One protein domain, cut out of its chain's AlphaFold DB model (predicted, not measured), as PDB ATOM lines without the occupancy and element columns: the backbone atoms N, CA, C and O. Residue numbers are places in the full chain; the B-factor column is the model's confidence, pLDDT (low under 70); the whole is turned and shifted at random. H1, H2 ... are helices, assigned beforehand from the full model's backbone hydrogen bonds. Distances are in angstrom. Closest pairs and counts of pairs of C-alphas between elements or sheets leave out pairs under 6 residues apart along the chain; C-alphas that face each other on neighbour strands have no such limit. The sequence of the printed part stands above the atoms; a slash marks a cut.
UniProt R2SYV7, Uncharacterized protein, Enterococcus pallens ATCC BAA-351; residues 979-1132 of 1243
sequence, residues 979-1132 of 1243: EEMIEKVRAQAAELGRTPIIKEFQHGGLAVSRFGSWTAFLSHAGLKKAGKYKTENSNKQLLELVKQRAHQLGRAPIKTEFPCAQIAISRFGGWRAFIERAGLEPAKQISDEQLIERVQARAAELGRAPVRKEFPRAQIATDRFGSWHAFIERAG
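What this domain is: This is residues 979 to 1132 of the 1243 residues of an uncharacterized protein of Enterococcus pallens ATCC BAA-351 (UniProt R2SYV7). Three small helical lobes are strung along the chain like beads, set out as a wide V with the second lobe at its bend and long links between the lobes. Each lobe is built alike: a longer helix, a loop that folds back, and two short helices meeting at a corner; the lobes are H1 to H3, H4 to H6 and H7 to H9, and no helix of one lobe reaches a helix of another. The printed part has 154 residues with nine named helices, H1 to H9 in that order, and no named strand; the class is all helix. The whole is loose, with a radius of gyration of the C-alphas of 20.7 A, and only just elongated, spanning 58 by 39 by 25 A.

Where its parts are: Find C-alpha 979 at (-32.180, 63.530, 4.034); from there H1 runs over residues 979 to 991, 18.4 A from first to last C-alpha. Read on past residues 992 to 1003 to H2, residues 1004 to 1010, and then H3, residues 1014 to 1020. Next look for C-alpha 1035 at (-55.790, 44.128, -16.595), where H4 begins; it holds residues 1035 to 1047 and is 18.7 A long. H5 follows at residues 1061 to 1068 and H6 at residues 1071 to 1077. H7 takes residues 1089 to 1100, 16.4 A long. H8 is residues 1114 to 1120, and H9, residues 1124 to 1130, ends at C-alpha 1130, (-24.112, 24.236, -37.042).

How they stand to each other: Start at H1: with residue 982 alone it only just touches H3, with 3 pairs of C-alphas within 8 A. The closest C-alphas there are those of Ile 982 and His 1020, 7.6 A apart, and the lines of the two helices are about perpendicular at 78 degrees. H1 and H2 are close but not clearly touching, the closest C-alphas being those of Met 981 and Ala 1007, 7.8 A apart. H2 and H3 touch only at the corner, closest at the C-alphas of Val 1008 and Trp 1014, 5.0 A apart, with a steep tilt of 67 degrees. Move on to H4, which touches H6 with residues 1039 to 1042 alone; the C-alphas of Leu 1039 and Arg 1077 are the closest, 7.5 A apart, and the lines are about perpendicular at 84 degrees. H4 and H5 are close but not clearly touching, with the C-alphas of Leu 1038 and Ala 1064 closest at 6.8 A. H5 and H6 touch only at the corner, closest at the C-alphas of Ile 1065 and Trp 1071, 5.1 A apart. At H7, residues 1092 to 1095 alone only just touch H9, with 3 pairs of C-alphas within 8 A, the closest being those of Ile 1092 and Arg 1130 at 7.6 A; the lines are about perpendicular at 81 degrees. H7 and H8 are close but not clearly touching, at 7.1 A between the C-alphas of Leu 1091 and Ala 1117. H8 and H9 touch only at the corner, closest at the C-alphas of Thr 1118 and Trp 1124, 4.9 A apart. H3 and H4 are apart, and so are H6 and H7. In H1 to H6, H8 and H9 every O i to N i+4 pair is within hydrogen-bond range; in H7 it is 7 of 8.

The domain as a whole: The two C-alphas farthest apart are those of His 1020 and Gly 1132, at 58.6 A. The printed part has no cut. The links from H2 to H3, H5 to H6 and H8 to H9 are tight, and the other five are long. The mean pLDDT of the printed part is 73.7; 32 residues are under 70, among them residues 1025 to 1035 and 1081 to 1086.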
ATOM      1  N   GLU A 979     -31.489  62.808   5.102       77.38
ATOM      2  CA  GLU A 979     -32.180  63.530   4.034       77.38
ATOM      3  C   GLU A 979     -31.683  63.049   2.663       77.38
ATOM      4  O   GLU A 979     -32.456  62.514   1.876       77.38
ATOM      5  N   GLU A 980     -30.367  63.088   2.441       79.88
ATOM      6  CA  GLU A 980     -29.678  62.657   1.216       79.88
ATOM      7  C   GLU A 980     -29.994  61.187   0.859       79.88
ATOM      8  O   GLU A 980     -30.092  60.793  -0.305       79.88
ATOM      9  N   MET A 981     -30.208  60.347   1.877       77.38
ATOM     10  CA  MET A 981     -30.621  58.953   1.703       77.38
ATOM     11  C   MET A 981     -32.105  58.825   1.328       77.38
ATOM     12  O   MET A 981     -32.462  57.932   0.553       77.38
ATOM     13  N   ILE A 982     -32.966  59.698   1.860       83.62
ATOM     14  CA  ILE A 982     -34.384  59.793   1.489       83.62
ATOM     15  C   ILE A 982     -34.524  60.284   0.042       83.62
ATOM     16  O   ILE A 982     -35.294  59.703  -0.722       83.62
ATOM     17  N   GLU A 983     -33.746  61.281  -0.372       84.00
ATOM     18  CA  GLU A 983     -33.718  61.757  -1.757       84.00
ATOM     19  C   GLU A 983     -33.239  60.670  -2.716       84.00
ATOM     20  O   GLU A 983     -33.939  60.350  -3.675       84.00
ATOM     21  N   LYS A 984     -32.119  60.001  -2.416       84.75
ATOM     22  CA  LYS A 984     -31.594  58.924  -3.271       84.75
ATOM     23  C   LYS A 984     -32.562  57.740  -3.409       84.75
ATOM     24  O   LYS A 984     -32.626  57.149  -4.485       84.75
ATOM     25  N   VAL A 985     -33.368  57.404  -2.388       85.94
ATOM     26  CA  VAL A 985     -34.418  56.371  -2.546       85.94
ATOM     27  C   VAL A 985     -35.669  56.889  -3.271       85.94
ATOM     28  O   VAL A 985     -36.338  56.097  -3.931       85.94
ATOM     29  N   ARG A 986     -35.986  58.192  -3.200       84.06
ATOM     30  CA  ARG A 986     -37.057  58.823  -3.999       84.06
ATOM     31  C   ARG A 986     -36.687  58.877  -5.481       84.06
ATOM     32  O   ARG A 986     -37.479  58.428  -6.303       84.06
ATOM     33  N   ALA A 987     -35.476  59.326  -5.810       78.44
ATOM     34  CA  ALA A 987     -34.947  59.347  -7.172       78.44
ATOM     35  C   ALA A 987     -34.947  57.939  -7.793       78.44
ATOM     36  O   ALA A 987     -35.545  57.734  -8.847       78.44
ATOM     37  N   GLN A 988     -34.410  56.935  -7.085       79.25
ATOM     38  CA  GLN A 988     -34.442  55.545  -7.556       79.25
ATOM     39  C   GLN A 988     -35.876  54.972  -7.640       79.25
ATOM     40  O   GLN A 988     -36.150  54.092  -8.454       79.25
ATOM     41  N   ALA A 989     -36.824  55.451  -6.823       79.25
ATOM     42  CA  ALA A 989     -38.229  55.050  -6.935       79.25
ATOM     43  C   ALA A 989     -38.920  55.630  -8.181       79.25
ATOM     44  O   ALA A 989     -39.769  54.949  -8.764       79.25
ATOM     45  N   ALA A 990     -38.552  56.850  -8.586       73.31
ATOM     46  CA  ALA A 990     -39.005  57.467  -9.828       73.31
ATOM     47  C   ALA A 990     -38.392  56.759 -11.050       73.31
ATOM     48  O   ALA A 990     -39.135  56.293 -11.909       73.31
ATOM     49  N   GLU A 991     -37.067  56.573 -11.065       70.00
ATOM     50  CA  GLU A 991     -36.319  55.862 -12.117       70.00
ATOM     51  C   GLU A 991     -36.878  54.450 -12.380       70.00
ATOM     52  O   GLU A 991     -37.114  54.060 -13.523       70.00
ATOM     53  N   LEU A 992     -37.142  53.676 -11.321       71.38
ATOM     54  CA  LEU A 992     -37.671  52.313 -11.442       71.38
ATOM     55  C   LEU A 992     -39.193  52.253 -11.677       71.38
ATOM     56  O   LEU A 992     -39.727  51.152 -11.859       71.38
ATOM     57  N   GLY A 993     -39.913  53.380 -11.600       59.88
ATOM     58  CA  GLY A 993     -41.382  53.438 -11.626       59.88
ATOM     59  C   GLY A 993     -42.067  52.661 -10.486       59.88
ATOM     60  O   GLY A 993     -43.237  52.283 -10.593       59.88
ATOM     61  N   ARG A 994     -41.333  52.338  -9.413       72.75
ATOM     62  CA  ARG A 994     -41.778  51.510  -8.276       72.75
ATOM     63  C   ARG A 994     -40.861  51.709  -7.075       72.75
ATOM     64  O   ARG A 994     -39.680  51.995  -7.233       72.75
ATOM     65  N   THR A 995     -41.352  51.432  -5.868       76.62
ATOM     66  CA  THR A 995     -40.501  51.517  -4.673       76.62
ATOM     67  C   THR A 995     -39.391  50.443  -4.692       76.62
ATOM     68  O   THR A 995     -39.696  49.262  -4.911       76.62
ATOM     69  N   PRO A 996     -38.105  50.812  -4.482       74.75
ATOM     70  CA  PRO A 996     -36.999  49.856  -4.486       74.75
ATOM     71  C   PRO A 996     -37.134  48.800  -3.380       74.75
ATOM     72  O   PRO A 996     -37.661  49.063  -2.289       74.75
ATOM     73  N   ILE A 997     -36.605  47.597  -3.613       79.31
ATOM     74  CA  ILE A 997     -36.380  46.632  -2.525       79.31
ATOM     75  C   ILE A 997     -34.998  46.834  -1.881       79.31
ATOM     76  O   ILE A 997     -34.078  47.360  -2.494       79.31
ATOM     77  N   ILE A 998     -34.825  46.333  -0.651       75.19
ATOM     78  CA  ILE A 998     -33.600  46.456   0.180       75.19
ATOM     79  C   ILE A 998     -32.298  46.085  -0.564       75.19
ATOM     80  O   ILE A 998     -31.224  46.531  -0.175       75.19
ATOM     81  N   LYS A 999     -32.381  45.232  -1.594       70.12
ATOM     82  CA  LYS A 999     -31.239  44.765  -2.397       70.12
ATOM     83  C   LYS A 999     -30.932  45.618  -3.637       70.12
ATOM     84  O   LYS A 999     -29.892  45.401  -4.241       70.12
ATOM     85  N   GLU A1000     -31.841  46.504  -4.034       73.62
ATOM     86  CA  GLU A1000     -31.697  47.396  -5.195       73.62
ATOM     87  C   GLU A1000     -31.170  48.773  -4.775       73.62
ATOM     88  O   GLU A1000     -30.410  49.393  -5.511       73.62
ATOM     89  N   PHE A1001     -31.516  49.226  -3.565       81.69
ATOM     90  CA  PHE A1001     -30.962  50.447  -2.988       81.69
ATOM     91  C   PHE A1001     -29.607  50.172  -2.327       81.69
ATOM     92  O   PHE A1001     -29.524  49.411  -1.358       81.69
ATOM     93  N   GLN A1002     -28.548  50.830  -2.808       74.06
ATOM     94  CA  GLN A1002     -27.162  50.638  -2.355       74.06
ATOM     95  C   GLN A1002     -26.990  50.830  -0.836       74.06
ATOM     96  O   GLN A1002     -26.255  50.083  -0.189       74.06
ATOM     97  N   HIS A1003     -27.729  51.769  -0.236       80.06
ATOM     98  CA  HIS A1003     -27.704  52.029   1.208       80.06
ATOM     99  C   HIS A1003     -28.784  51.251   1.993       80.06
ATOM    100  O   HIS A1003     -29.017  51.528   3.170       80.06
ATOM    101  N   GLY A1004     -29.437  50.244   1.396       76.12
ATOM    102  CA  GLY A1004     -30.579  49.526   1.982       76.12
ATOM    103  C   GLY A1004     -30.310  48.868   3.339       76.12
ATOM    104  O   GLY A1004     -31.164  48.901   4.227       76.12
ATOM    105  N   GLY A1005     -29.104  48.330   3.551       71.31
ATOM    106  CA  GLY A1005     -28.690  47.797   4.857       71.31
ATOM    107  C   GLY A1005     -28.528  48.877   5.937       71.31
ATOM    108  O   GLY A1005     -28.834  48.640   7.106       71.31
ATOM    109  N   LEU A1006     -28.103  50.079   5.543       74.38
ATOM    110  CA  LEU A1006     -27.931  51.224   6.434       74.38
ATOM    111  C   LEU A1006     -29.274  51.883   6.776       74.38
ATOM    112  O   LEU A1006     -29.543  52.130   7.950       74.38
ATOM    113  N   ALA A1007     -30.149  52.072   5.789       74.19
ATOM    114  CA  ALA A1007     -31.518  52.540   5.992       74.19
ATOM    115  C   ALA A1007     -32.265  51.704   7.050       74.19
ATOM    116  O   ALA A1007     -32.857  52.241   7.988       74.19
ATOM    117  N   VAL A1008     -32.151  50.370   6.967       76.12
ATOM    118  CA  VAL A1008     -32.684  49.437   7.978       76.12
ATOM    119  C   VAL A1008     -32.044  49.644   9.359       76.12
ATOM    120  O   VAL A1008     -32.724  49.469  10.367       76.12
ATOM    121  N   SER A1009     -30.764  50.027   9.435       69.06
ATOM    122  CA  SER A1009     -30.072  50.260  10.711       69.06
ATOM    123  C   SER A1009     -30.339  51.633  11.341       69.06
ATOM    124  O   SER A1009     -30.184  51.732  12.558       69.06
ATOM    125  N   ARG A1010     -30.700  52.669  10.569       71.44
ATOM    126  CA  ARG A1010     -31.102  53.987  11.105       71.44
ATOM    127  C   ARG A1010     -32.573  53.993  11.525       71.44
ATOM    128  O   ARG A1010     -32.870  54.220  12.689       71.44
ATOM    129  N   PHE A1011     -33.480  53.622  10.623       69.75
ATOM    130  CA  PHE A1011     -34.932  53.663  10.861       69.75
ATOM    131  C   PHE A1011     -35.491  52.378  11.506       69.75
ATOM    132  O   PHE A1011     -36.702  52.176  11.578       69.75
ATOM    133  N   GLY A1012     -34.629  51.438  11.905       67.62
ATOM    134  CA  GLY A1012     -34.997  50.142  12.498       67.62
ATOM    135  C   GLY A1012     -35.687  49.145  11.550       67.62
ATOM    136  O   GLY A1012     -35.691  47.942  11.819       67.62
ATOM    137  N   SER A1013     -36.266  49.600  10.434       75.31
ATOM    138  CA  SER A1013     -36.832  48.749   9.386       75.31
ATOM    139  C   SER A1013     -36.906  49.463   8.031       75.31
ATOM    140  O   SER A1013     -37.128  50.669   7.967       75.31
ATOM    141  N   TRP A1014     -36.822  48.696   6.936       79.88
ATOM    142  CA  TRP A1014     -37.029  49.206   5.569       79.88
ATOM    143  C   TRP A1014     -38.412  49.844   5.391       79.88
ATOM    144  O   TRP A1014     -38.572  50.812   4.663       79.88
ATOM    145  N   THR A1015     -39.414  49.310   6.092       76.69
ATOM    146  CA  THR A1015     -40.767  49.872   6.158       76.69
ATOM    147  C   THR A1015     -40.788  51.277   6.735       76.69
ATOM    148  O   THR A1015     -41.377  52.152   6.121       76.69
ATOM    149  N   ALA A1016     -40.130  51.498   7.874       78.94
ATOM    150  CA  ALA A1016     -40.084  52.812   8.505       78.94
ATOM    151  C   ALA A1016     -39.285  53.811   7.658       78.94
ATOM    152  O   ALA A1016     -39.751  54.929   7.474       78.94
ATOM    153  N   PHE A1017     -38.148  53.400   7.084       85.44
ATOM    154  CA  PHE A1017     -37.385  54.244   6.157       85.44
ATOM    155  C   PHE A1017     -38.222  54.687   4.952       85.44
ATOM    156  O   PHE A1017     -38.331  55.882   4.698       85.44
ATOM    157  N   LEU A1018     -38.866  53.742   4.255       81.31
ATOM    158  CA  LEU A1018     -39.737  54.080   3.130       81.31
ATOM    159  C   LEU A1018     -40.883  55.008   3.572       81.31
ATOM    160  O   LEU A1018     -41.134  55.990   2.886       81.31
ATOM    161  N   SER A1019     -41.504  54.780   4.736       78.94
ATOM    162  CA  SER A1019     -42.523  55.691   5.281       78.94
ATOM    163  C   SER A1019     -42.009  57.118   5.512       78.94
ATOM    164  O   SER A1019     -42.713  58.053   5.148       78.94
ATOM    165  N   HIS A1020     -40.793  57.308   6.043       77.38
ATOM    166  CA  HIS A1020     -40.193  58.648   6.186       77.38
ATOM    167  C   HIS A1020     -39.853  59.267   4.819       77.38
ATOM    168  O   HIS A1020     -39.992  60.469   4.628       77.38
ATOM    169  N   ALA A1021     -39.503  58.444   3.826       78.75
ATOM    170  CA  ALA A1021     -39.357  58.887   2.442       78.75
ATOM    171  C   ALA A1021     -40.700  59.176   1.727       78.75
ATOM    172  O   ALA A1021     -40.683  59.613   0.577       78.75
ATOM    173  N   GLY A1022     -41.860  58.957   2.363       76.31
ATOM    174  CA  GLY A1022     -43.193  59.065   1.743       76.31
ATOM    175  C   GLY A1022     -43.571  57.878   0.838       76.31
ATOM    176  O   GLY A1022     -44.625  57.870   0.204       76.31
ATOM    177  N   LEU A1023     -42.727  56.849   0.778       74.06
ATOM    178  CA  LEU A1023     -42.842  55.702  -0.116       74.06
ATOM    179  C   LEU A1023     -43.577  54.528   0.556       74.06
ATOM    180  O   LEU A1023     -43.282  54.122   1.681       74.06
ATOM    181  N   LYS A1024     -44.518  53.903  -0.159       70.94
ATOM    182  CA  LYS A1024     -45.247  52.723   0.338       70.94
ATOM    183  C   LYS A1024     -44.469  51.435   0.040       70.94
ATOM    184  O   LYS A1024     -44.026  51.187  -1.081       70.94
ATOM    185  N   LYS A1025     -44.304  50.584   1.058       59.06
ATOM    186  CA  LYS A1025     -43.549  49.323   0.961       59.06
ATOM    187  C   LYS A1025     -44.143  48.383  -0.094       59.06
ATOM    188  O   LYS A1025     -45.266  47.911   0.075       59.06
ATOM    189  N   ALA A1026     -43.339  47.992  -1.084       50.50
ATOM    190  CA  ALA A1026     -43.667  46.884  -1.976       50.50
ATOM    191  C   ALA A1026     -44.010  45.609  -1.172       50.50
ATOM    192  O   ALA A1026     -43.185  45.058  -0.430       50.50
ATOM    193  N   GLY A1027     -45.258  45.149  -1.291       40.84
ATOM    194  CA  GLY A1027     -45.707  43.880  -0.723       40.84
ATOM    195  C   GLY A1027     -45.042  42.687  -1.418       40.84
ATOM    196  O   GLY A1027     -44.539  42.801  -2.534       40.84
ATOM    197  N   LYS A1028     -45.059  41.504  -0.786       37.91
ATOM    198  CA  LYS A1028     -44.613  40.261  -1.444       37.91
ATOM    199  C   LYS A1028     -45.554  39.926  -2.609       37.91
ATOM    200  O   LYS A1028     -46.587  39.311  -2.374       37.91
ATOM    201  N   TYR A1029     -45.183  40.350  -3.818       37.78
ATOM    202  CA  TYR A1029     -45.832  40.085  -5.111       37.78
ATOM    203  C   TYR A1029     -47.350  39.866  -5.059       37.78
ATOM    204  O   TYR A1029     -47.874  38.821  -5.439       37.78
ATOM    205  N   LYS A1030     -48.047  40.924  -4.644       38.44
ATOM    206  CA  LYS A1030     -49.447  41.167  -4.997       38.44
ATOM    207  C   LYS A1030     -49.597  42.607  -5.503       38.44
ATOM    208  O   LYS A1030     -50.359  43.405  -4.974       38.44
ATOM    209  N   THR A1031     -48.797  42.950  -6.513       38.91
ATOM    210  CA  THR A1031     -49.035  44.132  -7.345       38.91
ATOM    211  C   THR A1031     -50.286  43.845  -8.163       38.91
ATOM    212  O   THR A1031     -50.251  43.100  -9.144       38.91
ATOM    213  N   GLU A1032     -51.424  44.363  -7.716       45.25
ATOM    214  CA  GLU A1032     -52.701  44.209  -8.411       45.25
ATOM    215  C   GLU A1032     -52.849  45.258  -9.514       45.25
ATOM    216  O   GLU A1032     -53.864  45.937  -9.607       45.25
ATOM    217  N   ASN A1033     -51.843  45.337 -10.397       53.50
ATOM    218  CA  ASN A1033     -51.953  46.043 -11.670       53.50
ATOM    219  C   ASN A1033     -53.255  45.581 -12.338       53.50
ATOM    220  O   ASN A1033     -53.458  44.375 -12.522       53.50
ATOM    221  N   SER A1034     -54.150  46.505 -12.673       63.16
ATOM    222  CA  SER A1034     -55.384  46.188 -13.392       63.16
ATOM    223  C   SER A1034     -55.057  45.516 -14.728       63.16
ATOM    224  O   SER A1034     -53.990  45.736 -15.303       63.16
ATOM    225  N   ASN A1035     -55.977  44.712 -15.265       68.00
ATOM    226  CA  ASN A1035     -55.790  44.128 -16.595       68.00
ATOM    227  C   ASN A1035     -55.585  45.226 -17.657       68.00
ATOM    228  O   ASN A1035     -54.739  45.050 -18.526       68.00
ATOM    229  N   LYS A1036     -56.246  46.389 -17.518       73.38
ATOM    230  CA  LYS A1036     -56.005  47.576 -18.361       73.38
ATOM    231  C   LYS A1036     -54.568  48.102 -18.213       73.38
ATOM    232  O   LYS A1036     -53.888  48.292 -19.210       73.38
ATOM    233  N   GLN A1037     -54.067  48.237 -16.981       74.31
ATOM    234  CA  GLN A1037     -52.695  48.696 -16.706       74.31
ATOM    235  C   GLN A1037     -51.619  47.718 -17.201       74.31
ATOM    236  O   GLN A1037     -50.558  48.151 -17.629       74.31
ATOM    237  N   LEU A1038     -51.861  46.402 -17.157       77.88
ATOM    238  CA  LEU A1038     -50.926  45.419 -17.717       77.88
ATOM    239  C   LEU A1038     -50.825  45.548 -19.243       77.88
ATOM    240  O   LEU A1038     -49.716  45.504 -19.770       77.88
ATOM    241  N   LEU A1039     -51.957  45.732 -19.931       82.19
ATOM    242  CA  LEU A1039     -51.987  45.961 -21.379       82.19
ATOM    243  C   LEU A1039     -51.315  47.293 -21.752       82.19
ATOM    244  O   LEU A1039     -50.548  47.343 -22.707       82.19
ATOM    245  N   GLU A1040     -51.521  48.344 -20.956       80.25
ATOM    246  CA  GLU A1040     -50.886  49.643 -21.192       80.25
ATOM    247  C   GLU A1040     -49.362  49.586 -21.006       80.25
ATOM    248  O   GLU A1040     -48.605  49.985 -21.886       80.25
ATOM    249  N   LEU A1041     -48.889  48.964 -19.920       83.44
ATOM    250  CA  LEU A1041     -47.458  48.775 -19.670       83.44
ATOM    251  C   LEU A1041     -46.768  47.939 -20.760       83.44
ATOM    252  O   LEU A1041     -45.587  48.157 -21.027       83.44
ATOM    253  N   VAL A1042     -47.459  46.978 -21.393       84.06
ATOM    254  CA  VAL A1042     -46.858  46.197 -22.490       84.06
ATOM    255  C   VAL A1042     -46.890  46.942 -23.829       84.06
ATOM    256  O   VAL A1042     -45.942  46.792 -24.594       84.06
ATOM    257  N   LYS A1043     -47.885  47.808 -24.078       83.38
ATOM    258  CA  LYS A1043     -47.881  48.760 -25.207       83.38
ATOM    259  C   LYS A1043     -46.742  49.771 -25.088       83.38
ATOM    260  O   LYS A1043     -45.917  49.862 -25.994       83.38
ATOM    261  N   GLN A1044     -46.634  50.450 -23.946       79.88
ATOM    262  CA  GLN A1044     -45.540  51.382 -23.649       79.88
ATOM    263  C   GLN A1044     -44.173  50.702 -23.800       79.88
ATOM    264  O   GLN A1044     -43.267  51.248 -24.429       79.88
ATOM    265  N   ARG A1045     -44.029  49.464 -23.300       79.75
ATOM    266  CA  ARG A1045     -42.784  48.701 -23.452       79.75
ATOM    267  C   ARG A1045     -42.521  48.240 -24.888       79.75
ATOM    268  O   ARG A1045     -41.357  48.115 -25.249       79.75
ATOM    269  N   ALA A1046     -43.549  47.998 -25.700       80.19
ATOM    270  CA  ALA A1046     -43.379  47.686 -27.117       80.19
ATOM    271  C   ALA A1046     -42.931  48.914 -27.923       80.19
ATOM    272  O   ALA A1046     -42.015  48.802 -28.734       80.19
ATOM    273  N   HIS A1047     -43.505  50.087 -27.636       74.88
ATOM    274  CA  HIS A1047     -43.103  51.365 -28.227       74.88
ATOM    275  C   HIS A1047     -41.628  51.685 -27.913       74.88
ATOM    276  O   HIS A1047     -40.840  51.883 -28.831       74.88
ATOM    277  N   GLN A1048     -41.211  51.566 -26.644       71.88
ATOM    278  CA  GLN A1048     -39.804  51.697 -26.213       71.88
ATOM    279  C   GLN A1048     -38.813  50.721 -26.880       71.88
ATOM    280  O   GLN A1048     -37.606  50.927 -26.786       71.88
ATOM    281  N   LEU A1049     -39.289  49.617 -27.461       70.62
ATOM    282  CA  LEU A1049     -38.448  48.572 -28.057       70.62
ATOM    283  C   LEU A1049     -38.561  48.512 -29.589       70.62
ATOM    284  O   LEU A1049     -37.885  47.681 -30.195       70.62
ATOM    285  N   GLY A1050     -39.445  49.305 -30.206       63.47
ATOM    286  CA  GLY A1050     -39.813  49.195 -31.625       63.47
ATOM    287  C   GLY A1050     -40.459  47.854 -32.020       63.47
ATOM    288  O   GLY A1050     -40.640  47.577 -33.201       63.47
ATOM    289  N   ARG A1051     -40.773  46.981 -31.051       72.56
ATOM    290  CA  ARG A1051     -41.292  45.618 -31.256       72.56
ATOM    291  C   ARG A1051     -41.967  45.098 -29.993       72.56
ATOM    292  O   ARG A1051     -41.616  45.501 -28.885       72.56
ATOM    293  N   ALA A1052     -42.860  44.118 -30.126       75.56
ATOM    294  CA  ALA A1052     -43.441  43.456 -28.961       75.56
ATOM    295  C   ALA A1052     -42.352  42.807 -28.065       75.56
ATOM    296  O   ALA A1052     -41.449  42.128 -28.577       75.56
ATOM    297  N   PRO A1053     -42.414  42.987 -26.731       75.56
ATOM    298  CA  PRO A1053     -41.431  42.417 -25.813       75.56
ATOM    299  C   PRO A1053     -41.558  40.891 -25.720       75.56
ATOM    300  O   PRO A1053     -42.660  40.333 -25.733       75.56
ATOM    301  N   ILE A1054     -40.436  40.191 -25.530       76.38
ATOM    302  CA  ILE A1054     -40.468  38.772 -25.133       76.38
ATOM    303  C   ILE A1054     -40.645  38.622 -23.613       76.38
ATOM    304  O   ILE A1054     -40.401  39.549 -22.843       76.38
ATOM    305  N   LYS A1055     -41.040  37.424 -23.155       73.00
ATOM    306  CA  LYS A1055     -41.382  37.128 -21.745       73.00
ATOM    307  C   LYS A1055     -40.347  37.611 -20.709       73.00
ATOM    308  O   LYS A1055     -40.720  37.914 -19.580       73.00
ATOM    309  N   THR A1056     -39.062  37.644 -21.055       68.06
ATOM    310  CA  THR A1056     -37.968  38.087 -20.171       68.06
ATOM    311  C   THR A1056     -37.752  39.603 -20.153       68.06
ATOM    312  O   THR A1056     -37.152  40.107 -19.213       68.06
ATOM    313  N   GLU A1057     -38.238  40.331 -21.163       71.25
ATOM    314  CA  GLU A1057     -38.082  41.789 -21.327       71.25
ATOM    315  C   GLU A1057     -39.198  42.592 -20.619       71.25
ATOM    316  O   GLU A1057     -39.133  43.821 -20.560       71.25
ATOM    317  N   PHE A1058     -40.209  41.907 -20.067       78.69
ATOM    318  CA  PHE A1058     -41.357  42.496 -19.369       78.69
ATOM    319  C   PHE A1058     -41.482  41.941 -17.931       78.69
ATOM    320  O   PHE A1058     -41.949  40.812 -17.749       78.69
ATOM    321  N   PRO A1059     -41.111  42.702 -16.879       68.88
ATOM    322  CA  PRO A1059     -41.060  42.199 -15.497       68.88
ATOM    323  C   PRO A1059     -42.376  41.606 -14.964       68.88
ATOM    324  O   PRO A1059     -42.365  40.670 -14.164       68.88
ATOM    325  N   CYS A1060     -43.526  42.101 -15.432       69.81
ATOM    326  CA  CYS A1060     -44.846  41.611 -15.028       69.81
ATOM    327  C   CYS A1060     -45.327  40.372 -15.814       69.81
ATOM    328  O   CYS A1060     -46.461  39.929 -15.610       69.81
ATOM    329  N   ALA A1061     -44.506  39.769 -16.685       70.81
ATOM    330  CA  ALA A1061     -44.953  38.733 -17.622       70.81
ATOM    331  C   ALA A1061     -45.597  37.507 -16.960       70.81
ATOM    332  O   ALA A1061     -46.566  36.965 -17.484       70.81
ATOM    333  N   GLN A1062     -45.126  37.074 -15.788       63.00
ATOM    334  CA  GLN A1062     -45.727  35.930 -15.088       63.00
ATOM    335  C   GLN A1062     -47.111  36.262 -14.478       63.00
ATOM    336  O   GLN A1062     -47.953  35.371 -14.344       63.00
ATOM    337  N   ILE A1063     -47.386  37.539 -14.182       72.19
ATOM    338  CA  ILE A1063     -48.718  38.023 -13.773       72.19
ATOM    339  C   ILE A1063     -49.632  38.068 -15.002       72.19
ATOM    340  O   ILE A1063     -50.735  37.526 -14.971       72.19
ATOM    341  N   ALA A1064     -49.146  38.621 -16.115       73.62
ATOM    342  CA  ALA A1064     -49.880  38.659 -17.376       73.62
ATOM    343  C   ALA A1064     -50.273  37.249 -17.868       73.62
ATOM    344  O   ALA A1064     -51.451  36.977 -18.089       73.62
ATOM    345  N   ILE A1065     -49.324  36.308 -17.919       75.25
ATOM    346  CA  ILE A1065     -49.567  34.907 -18.313       75.25
ATOM    347  C   ILE A1065     -50.658  34.249 -17.459       75.25
ATOM    348  O   ILE A1065     -51.500  33.531 -17.991       75.25
ATOM    349  N   SER A1066     -50.661  34.489 -16.144       63.28
ATOM    350  CA  SER A1066     -51.627  33.853 -15.238       63.28
ATOM    351  C   SER A1066     -53.028  34.476 -15.283       63.28
ATOM    352  O   SER A1066     -53.985  33.794 -14.924       63.28
ATOM    353  N   ARG A1067     -53.176  35.720 -15.762       70.81
ATOM    354  CA  ARG A1067     -54.484  36.382 -15.933       70.81
ATOM    355  C   ARG A1067     -55.077  36.274 -17.339       70.81
ATOM    356  O   ARG A1067     -56.289  36.164 -17.467       70.81
ATOM    357  N   PHE A1068     -54.241  36.299 -18.375       70.94
ATOM    358  CA  PHE A1068     -54.662  36.277 -19.783       70.94
ATOM    359  C   PHE A1068     -54.547  34.881 -20.427       70.94
ATOM    360  O   PHE A1068     -54.795  34.725 -21.617       70.94
ATOM    361  N   GLY A1069     -54.172  33.851 -19.659       61.44
ATOM    362  CA  GLY A1069     -54.118  32.452 -20.105       61.44
ATOM    363  C   GLY A1069     -52.856  32.055 -20.882       61.44
ATOM    364  O   GLY A1069     -52.599  30.866 -21.057       61.44
ATOM    365  N   GLY A1070     -52.032  33.015 -21.305       75.69
ATOM    366  CA  GLY A1070     -50.765  32.768 -21.993       75.69
ATOM    367  C   GLY A1070     -50.014  34.062 -22.309       75.69
ATOM    368  O   GLY A1070     -50.575  35.148 -22.206       75.69
ATOM    369  N   TRP A1071     -48.736  33.958 -22.695       81.19
ATOM    370  CA  TRP A1071     -47.957  35.137 -23.111       81.19
ATOM    371  C   TRP A1071     -48.431  35.660 -24.469       81.19
ATOM    372  O   TRP A1071     -48.674  36.850 -24.612       81.19
ATOM    373  N   ARG A1072     -48.649  34.751 -25.430       75.25
ATOM    374  CA  ARG A1072     -49.194  35.077 -26.753       75.25
ATOM    375  C   ARG A1072     -50.568  35.759 -26.635       75.25
ATOM    376  O   ARG A1072     -50.697  36.893 -27.067       75.25
ATOM    377  N   ALA A1073     -51.505  35.147 -25.906       77.50
ATOM    378  CA  ALA A1073     -52.843  35.701 -25.664       77.50
ATOM    379  C   ALA A1073     -52.846  37.073 -24.958       77.50
ATOM    380  O   ALA A1073     -53.757  37.868 -25.165       77.50
ATOM    381  N   PHE A1074     -51.840  37.376 -24.131       86.19
ATOM    382  CA  PHE A1074     -51.674  38.704 -23.531       86.19
ATOM    383  C   PHE A1074     -51.208  39.756 -24.548       86.19
ATOM    384  O   PHE A1074     -51.733  40.864 -24.556       86.19
ATOM    385  N   ILE A1075     -50.249  39.396 -25.405       82.44
ATOM    386  CA  ILE A1075     -49.704  40.258 -26.463       82.44
ATOM    387  C   ILE A1075     -50.763  40.513 -27.553       82.44
ATOM    388  O   ILE A1075     -51.023  41.663 -27.892       82.44
ATOM    389  N   GLU A1076     -51.492  39.474 -27.974       78.00
ATOM    390  CA  GLU A1076     -52.662  39.586 -28.862       78.00
ATOM    391  C   GLU A1076     -53.743  40.497 -28.254       78.00
ATOM    392  O   GLU A1076     -54.244  41.405 -28.914       78.00
ATOM    393  N   ARG A1077     -54.059  40.343 -26.956       79.88
ATOM    394  CA  ARG A1077     -55.026  41.208 -26.252       79.88
ATOM    395  C   ARG A1077     -54.536  42.652 -26.065       79.88
ATOM    396  O   ARG A1077     -55.351  43.522 -25.767       79.88
ATOM    397  N   ALA A1078     -53.242  42.921 -26.237       78.38
ATOM    398  CA  ALA A1078     -52.684  44.273 -26.242       78.38
ATOM    399  C   ALA A1078     -52.750  44.949 -27.624       78.38
ATOM    400  O   ALA A1078     -52.419  46.130 -27.716       78.38
ATOM    401  N   GLY A1079     -53.183  44.236 -28.672       74.19
ATOM    402  CA  GLY A1079     -53.143  44.725 -30.055       74.19
ATOM    403  C   GLY A1079     -51.723  44.773 -30.622       74.19
ATOM    404  O   GLY A1079     -51.421  45.635 -31.438       74.19
ATOM    405  N   LEU A1080     -50.834  43.897 -30.143       76.00
ATOM    406  CA  LEU A1080     -49.434  43.836 -30.553       76.00
ATOM    407  C   LEU A1080     -49.161  42.548 -31.336       76.00
ATOM    408  O   LEU A1080     -49.542  41.460 -30.901       76.00
ATOM    409  N   GLU A1081     -48.426  42.669 -32.441       65.56
ATOM    410  CA  GLU A1081     -47.885  41.532 -33.193       65.56
ATOM    411  C   GLU A1081     -47.042  40.626 -32.269       65.56
ATOM    412  O   GLU A1081     -46.068  41.100 -31.670       65.56
ATOM    413  N   PRO A1082     -47.363  39.326 -32.114       59.53
ATOM    414  CA  PRO A1082     -46.581  38.431 -31.276       59.53
ATOM    415  C   PRO A1082     -45.210  38.196 -31.910       59.53
ATOM    416  O   PRO A1082     -45.093  37.427 -32.861       59.53
ATOM    417  N   ALA A1083     -44.182  38.849 -31.348       55.25
ATOM    418  CA  ALA A1083     -42.807  38.862 -31.852       55.25
ATOM    419  C   ALA A1083     -42.394  37.506 -32.445       55.25
ATOM    420  O   ALA A1083     -42.291  36.514 -31.712       55.25
ATOM    421  N   LYS A1084     -42.198  37.489 -33.775       51.78
ATOM    422  CA  LYS A1084     -41.907  36.282 -34.561       51.78
ATOM    423  C   LYS A1084     -40.829  35.465 -33.857       51.78
ATOM    424  O   LYS A1084     -39.823  36.014 -33.397       51.78
ATOM    425  N   GLN A1085     -41.047  34.151 -33.747       52.06
ATOM    426  CA  GLN A1085     -40.000  33.277 -33.230       52.06
ATOM    427  C   GLN A1085     -38.762  33.474 -34.095       52.06
ATOM    428  O   GLN A1085     -38.833  33.314 -35.309       52.06
ATOM    429  N   ILE A1086     -37.647  33.808 -33.447       61.31
ATOM    430  CA  ILE A1086     -36.333  33.846 -34.083       61.31
ATOM    431  C   ILE A1086     -36.164  32.504 -34.797       61.31
ATOM    432  O   ILE A1086     -36.362  31.460 -34.163       61.31
ATOM    433  N   SER A1087     -35.889  32.525 -36.096       72.06
ATOM    434  CA  SER A1087     -35.661  31.307 -36.866       72.06
ATOM    435  C   SER A1087     -34.315  30.677 -36.486       72.06
ATOM    436  O   SER A1087     -33.580  31.220 -35.654       72.06
ATOM    437  N   ASP A1088     -34.004  29.499 -37.019       73.88
ATOM    438  CA  ASP A1088     -32.731  28.848 -36.703       73.88
ATOM    439  C   ASP A1088     -31.557  29.518 -37.439       73.88
ATOM    440  O   ASP A1088     -30.480  29.650 -36.854       73.88
ATOM    441  N   GLU A1089     -31.796  30.103 -38.617       74.44
ATOM    442  CA  GLU A1089     -30.852  30.986 -39.318       74.44
ATOM    443  C   GLU A1089     -30.588  32.251 -38.485       74.44
ATOM    444  O   GLU A1089     -29.447  32.553 -38.152       74.44
ATOM    445  N   GLN A1090     -31.640  32.922 -38.003       77.88
ATOM    446  CA  GLN A1090     -31.518  34.130 -37.176       77.88
ATOM    447  C   GLN A1090     -30.943  33.901 -35.759       77.88
ATOM    448  O   GLN A1090     -30.729  34.864 -35.000       77.88
ATOM    449  N   LEU A1091     -30.742  32.647 -35.344       80.06
ATOM    450  CA  LEU A1091     -29.903  32.300 -34.194       80.06
ATOM    451  C   LEU A1091     -28.437  32.137 -34.618       80.06
ATOM    452  O   LEU A1091     -27.563  32.629 -33.902       80.06
ATOM    453  N   ILE A1092     -28.187  31.499 -35.765       83.50
ATOM    454  CA  ILE A1092     -26.860  31.298 -36.362       83.50
ATOM    455  C   ILE A1092     -26.197  32.643 -36.704       83.50
ATOM    456  O   ILE A1092     -25.132  32.932 -36.161       83.50
ATOM    457  N   GLU A1093     -26.862  33.524 -37.459       82.81
ATOM    458  CA  GLU A1093     -26.371  34.877 -37.789       82.81
ATOM    459  C   GLU A1093     -25.929  35.645 -36.533       82.81
ATOM    460  O   GLU A1093     -24.870  36.263 -36.484       82.81
ATOM    461  N   ARG A1094     -26.734  35.573 -35.463       83.12
ATOM    462  CA  ARG A1094     -26.465  36.299 -34.215       83.12
ATOM    463  C   ARG A1094     -25.329  35.703 -33.393       83.12
ATOM    464  O   ARG A1094     -24.746  36.436 -32.595       83.12
ATOM    465  N   VAL A1095     -25.019  34.413 -33.531       85.56
ATOM    466  CA  VAL A1095     -23.831  33.832 -32.887       85.56
ATOM    467  C   VAL A1095     -22.575  34.035 -33.739       85.56
ATOM    468  O   VAL A1095     -21.508  34.225 -33.164       85.56
ATOM    469  N   GLN A1096     -22.706  34.107 -35.069       85.62
ATOM    470  CA  GLN A1096     -21.638  34.484 -36.004       85.62
ATOM    471  C   GLN A1096     -21.230  35.954 -35.839       85.62
ATOM    472  O   GLN A1096     -20.059  36.226 -35.588       85.62
ATOM    473  N   ALA A1097     -22.180  36.895 -35.848       81.69
ATOM    474  CA  ALA A1097     -21.910  38.311 -35.580       81.69
ATOM    475  C   ALA A1097     -21.242  38.509 -34.205       81.69
ATOM    476  O   ALA A1097     -20.211  39.169 -34.096       81.69
ATOM    477  N   ARG A1098     -21.749  37.831 -33.162       82.00
ATOM    478  CA  ARG A1098     -21.133  37.859 -31.824       82.00
ATOM    479  C   ARG A1098     -19.771  37.153 -31.763       82.00
ATOM    480  O   ARG A1098     -19.020  37.401 -30.825       82.00
ATOM    481  N   ALA A1099     -19.442  36.277 -32.713       85.00
ATOM    482  CA  ALA A1099     -18.113  35.683 -32.824       85.00
ATOM    483  C   ALA A1099     -17.122  36.628 -33.520       85.00
ATOM    484  O   ALA A1099     -15.983  36.736 -33.065       85.00
ATOM    485  N   ALA A1100     -17.569  37.358 -34.548       78.81
ATOM    486  CA  ALA A1100     -16.796  38.416 -35.196       78.81
ATOM    487  C   ALA A1100     -16.451  39.545 -34.204       78.81
ATOM    488  O   ALA A1100     -15.279  39.868 -34.039       78.81
ATOM    489  N   GLU A1101     -17.435  40.039 -33.439       80.88
ATOM    490  CA  GLU A1101     -17.237  41.021 -32.350       80.88
ATOM    491  C   GLU A1101     -16.213  40.587 -31.282       80.88
ATOM    492  O   GLU A1101     -15.667  41.428 -30.570       80.88
ATOM    493  N   LEU A1102     -15.992  39.279 -31.107       77.75
ATOM    494  CA  LEU A1102     -15.118  38.718 -30.070       77.75
ATOM    495  C   LEU A1102     -13.796  38.157 -30.617       77.75
ATOM    496  O   LEU A1102     -12.977  37.696 -29.818       77.75
ATOM    497  N   GLY A1103     -13.597  38.119 -31.939       72.75
ATOM    498  CA  GLY A1103     -12.476  37.423 -32.589       72.75
ATOM    499  C   GLY A1103     -12.429  35.905 -32.334       72.75
ATOM    500  O   GLY A1103     -11.400  35.270 -32.549       72.75
ATOM    501  N   ARG A1104     -13.512  35.315 -31.812       79.50
ATOM    502  CA  ARG A1104     -13.645  33.887 -31.466       79.50
ATOM    503  C   ARG A1104     -15.106  33.526 -31.225       79.50
ATOM    504  O   ARG A1104     -15.902  34.379 -30.843       79.50
ATOM    505  N   ALA A1105     -15.444  32.240 -31.295       82.06
ATOM    506  CA  ALA A1105     -16.767  31.783 -30.878       82.06
ATOM    507  C   ALA A1105     -17.094  32.201 -29.417       82.06
ATOM    508  O   ALA A1105     -16.239  32.094 -28.523       82.06
ATOM    509  N   PRO A1106     -18.326  32.666 -29.132       81.69
ATOM    510  CA  PRO A1106     -18.745  33.001 -27.775       81.69
ATOM    511  C   PRO A1106     -18.924  31.738 -26.921       81.69
ATOM    512  O   PRO A1106     -19.444  30.715 -27.376       81.69
ATOM    513  N   VAL A1107     -18.572  31.798 -25.634       82.62
ATOM    514  CA  VAL A1107     -18.959  30.738 -24.689       82.62
ATOM    515  C   VAL A1107     -20.416  30.913 -24.254       82.62
ATOM    516  O   VAL A1107     -20.955  32.017 -24.259       82.62
ATOM    517  N   ARG A1108     -21.063  29.840 -23.778       79.00
ATOM    518  CA  ARG A1108     -22.497  29.802 -23.395       79.00
ATOM    519  C   ARG A1108     -22.973  30.925 -22.441       79.00
ATOM    520  O   ARG A1108     -24.171  31.160 -22.340       79.00
ATOM    521  N   LYS A1109     -22.070  31.594 -21.711       76.50
ATOM    522  CA  LYS A1109     -22.389  32.748 -20.841       76.50
ATOM    523  C   LYS A1109     -22.379  34.105 -21.560       76.50
ATOM    524  O   LYS A1109     -22.992  35.038 -21.060       76.50
ATOM    525  N   GLU A1110     -21.679  34.217 -22.684       77.38
ATOM    526  CA  GLU A1110     -21.462  35.458 -23.448       77.38
ATOM    527  C   GLU A1110     -22.562  35.708 -24.493       77.38
ATOM    528  O   GLU A1110     -22.620  36.786 -25.079       77.38
ATOM    529  N   PHE A1111     -23.448  34.728 -24.712       81.19
ATOM    530  CA  PHE A1111     -24.565  34.795 -25.655       81.19
ATOM    531  C   PHE A1111     -25.917  34.715 -24.910       81.19
ATOM    532  O   PHE A1111     -26.313  33.632 -24.470       81.19
ATOM    533  N   PRO A1112     -26.674  35.824 -24.766       69.44
ATOM    534  CA  PRO A1112     -27.882  35.877 -23.926       69.44
ATOM    535  C   PRO A1112     -29.003  34.887 -24.283       69.44
ATOM    536  O   PRO A1112     -29.847  34.581 -23.442       69.44
ATOM    537  N   ARG A1113     -29.029  34.364 -25.518       72.69
ATOM    538  CA  ARG A1113     -30.037  33.397 -25.999       72.69
ATOM    539  C   ARG A1113     -29.538  31.946 -26.018       72.69
ATOM    540  O   ARG A1113     -30.222  31.071 -26.544       72.69
ATOM    541  N   ALA A1114     -28.398  31.656 -25.382       74.12
ATOM    542  CA  ALA A1114     -27.747  30.344 -25.426       74.12
ATOM    543  C   ALA A1114     -28.595  29.173 -24.909       74.12
ATOM    544  O   ALA A1114     -28.359  28.031 -25.300       74.12
ATOM    545  N   GLN A1115     -29.589  29.430 -24.054       68.56
ATOM    546  CA  GLN A1115     -30.528  28.392 -23.629       68.56
ATOM    547  C   GLN A1115     -31.455  27.960 -24.777       68.56
ATOM    548  O   GLN A1115     -31.557  26.769 -25.031       68.56
ATOM    549  N   ILE A1116     -32.026  28.908 -25.530       75.88
ATOM    550  CA  ILE A1116     -32.904  28.628 -26.683       75.88
ATOM    551  C   ILE A1116     -32.142  27.828 -27.748       75.88
ATOM    552  O   ILE A1116     -32.641  26.827 -28.251       75.88
ATOM    553  N   ALA A1117     -30.898  28.229 -28.026       76.19
ATOM    554  CA  ALA A1117     -30.011  27.508 -28.929       76.19
ATOM    555  C   ALA A1117     -29.673  26.089 -28.423       76.19
ATOM    556  O   ALA A1117     -29.729  25.128 -29.185       76.19
ATOM    557  N   THR A1118     -29.394  25.924 -27.123       76.00
ATOM    558  CA  THR A1118     -29.174  24.593 -26.523       76.00
ATOM    559  C   THR A1118     -30.421  23.706 -26.631       76.00
ATOM    560  O   THR A1118     -30.289  22.510 -26.869       76.00
ATOM    561  N   ASP A1119     -31.615  24.279 -26.469       64.81
ATOM    562  CA  ASP A1119     -32.880  23.537 -26.452       64.81
ATOM    563  C   ASP A1119     -33.374  23.149 -27.860       64.81
ATOM    564  O   ASP A1119     -34.006  22.103 -28.000       64.81
ATOM    565  N   ARG A1120     -33.063  23.938 -28.904       71.19
ATOM    566  CA  ARG A1120     -33.366  23.589 -30.309       71.19
ATOM    567  C   ARG A1120     -32.324  22.664 -30.941       71.19
ATOM    568  O   ARG A1120     -32.681  21.618 -31.469       71.19
ATOM    569  N   PHE A1121     -31.038  23.003 -30.843       70.75
ATOM    570  CA  PHE A1121     -29.943  22.251 -31.476       70.75
ATOM    571  C   PHE A1121     -29.393  21.120 -30.578       70.75
ATOM    572  O   PHE A1121     -28.347  20.538 -30.856       70.75
ATOM    573  N   GLY A1122     -30.064  20.817 -29.461       69.56
ATOM    574  CA  GLY A1122     -29.739  19.735 -28.522       69.56
ATOM    575  C   GLY A1122     -28.499  19.962 -27.644       69.56
ATOM    576  O   GLY A1122     -28.441  19.460 -26.519       69.56
ATOM    577  N   SER A1123     -27.501  20.721 -28.108       77.12
ATOM    578  CA  SER A1123     -26.360  21.145 -27.293       77.12
ATOM    579  C   SER A1123     -25.738  22.458 -27.779       77.12
ATOM    580  O   SER A1123     -25.837  22.815 -28.947       77.12
ATOM    581  N   TRP A1124     -25.033  23.157 -26.880       81.25
ATOM    582  CA  TRP A1124     -24.282  24.369 -27.235       81.25
ATOM    583  C   TRP A1124     -23.146  24.104 -28.239       81.25
ATOM    584  O   TRP A1124     -22.858  24.972 -29.051       81.25
ATOM    585  N   HIS A1125     -22.520  22.920 -28.215       77.88
ATOM    586  CA  HIS A1125     -21.475  22.569 -29.185       77.88
ATOM    587  C   HIS A1125     -22.078  22.342 -30.574       77.88
ATOM    588  O   HIS A1125     -21.662  23.003 -31.513       77.88
ATOM    589  N   ALA A1126     -23.144  21.540 -30.666       77.38
ATOM    590  CA  ALA A1126     -23.859  21.299 -31.920       77.38
ATOM    591  C   ALA A1126     -24.435  22.587 -32.538       77.38
ATOM    592  O   ALA A1126     -24.455  22.723 -33.754       77.38
ATOM    593  N   PHE A1127     -24.866  23.559 -31.726       87.94
ATOM    594  CA  PHE A1127     -25.261  24.884 -32.220       87.94
ATOM    595  C   PHE A1127     -24.089  25.670 -32.832       87.94
ATOM    596  O   PHE A1127     -24.243  26.277 -33.885       87.94
ATOM    597  N   ILE A1128     -22.926  25.652 -32.176       85.00
ATOM    598  CA  ILE A1128     -21.711  26.350 -32.621       85.00
ATOM    599  C   ILE A1128     -21.130  25.693 -33.888       85.00
ATOM    600  O   ILE A1128     -20.827  26.398 -34.847       85.00
ATOM    601  N   GLU A1129     -21.113  24.359 -33.952       77.88
ATOM    602  CA  GLU A1129     -20.787  23.573 -35.153       77.88
ATOM    603  C   GLU A1129     -21.753  23.887 -36.312       77.88
ATOM    604  O   GLU A1129     -21.321  24.186 -37.422       77.88
ATOM    605  N   ARG A1130     -23.069  23.903 -36.050       81.19
ATOM    606  CA  ARG A1130     -24.112  24.236 -37.042       81.19
ATOM    607  C   ARG A1130     -24.069  25.699 -37.504       81.19
ATOM    608  O   ARG A1130     -24.645  26.006 -38.543       81.19
ATOM    609  N   ALA A1131     -23.390  26.571 -36.757       80.62
ATOM    610  CA  ALA A1131     -23.104  27.955 -37.124       80.62
ATOM    611  C   ALA A1131     -21.752  28.135 -37.850       80.62
ATOM    612  O   ALA A1131     -21.380  29.269 -38.147       80.62
ATOM    613  N   GLY A1132     -21.009  27.056 -38.128       78.06
ATOM    614  CA  GLY A1132     -19.709  27.115 -38.811       78.06
ATOM    615  C   GLY A1132     -18.577  27.713 -37.966       78.06
ATOM    616  O   GLY A1132     -17.593  28.195 -38.517       78.06
TER     617      GLY A1132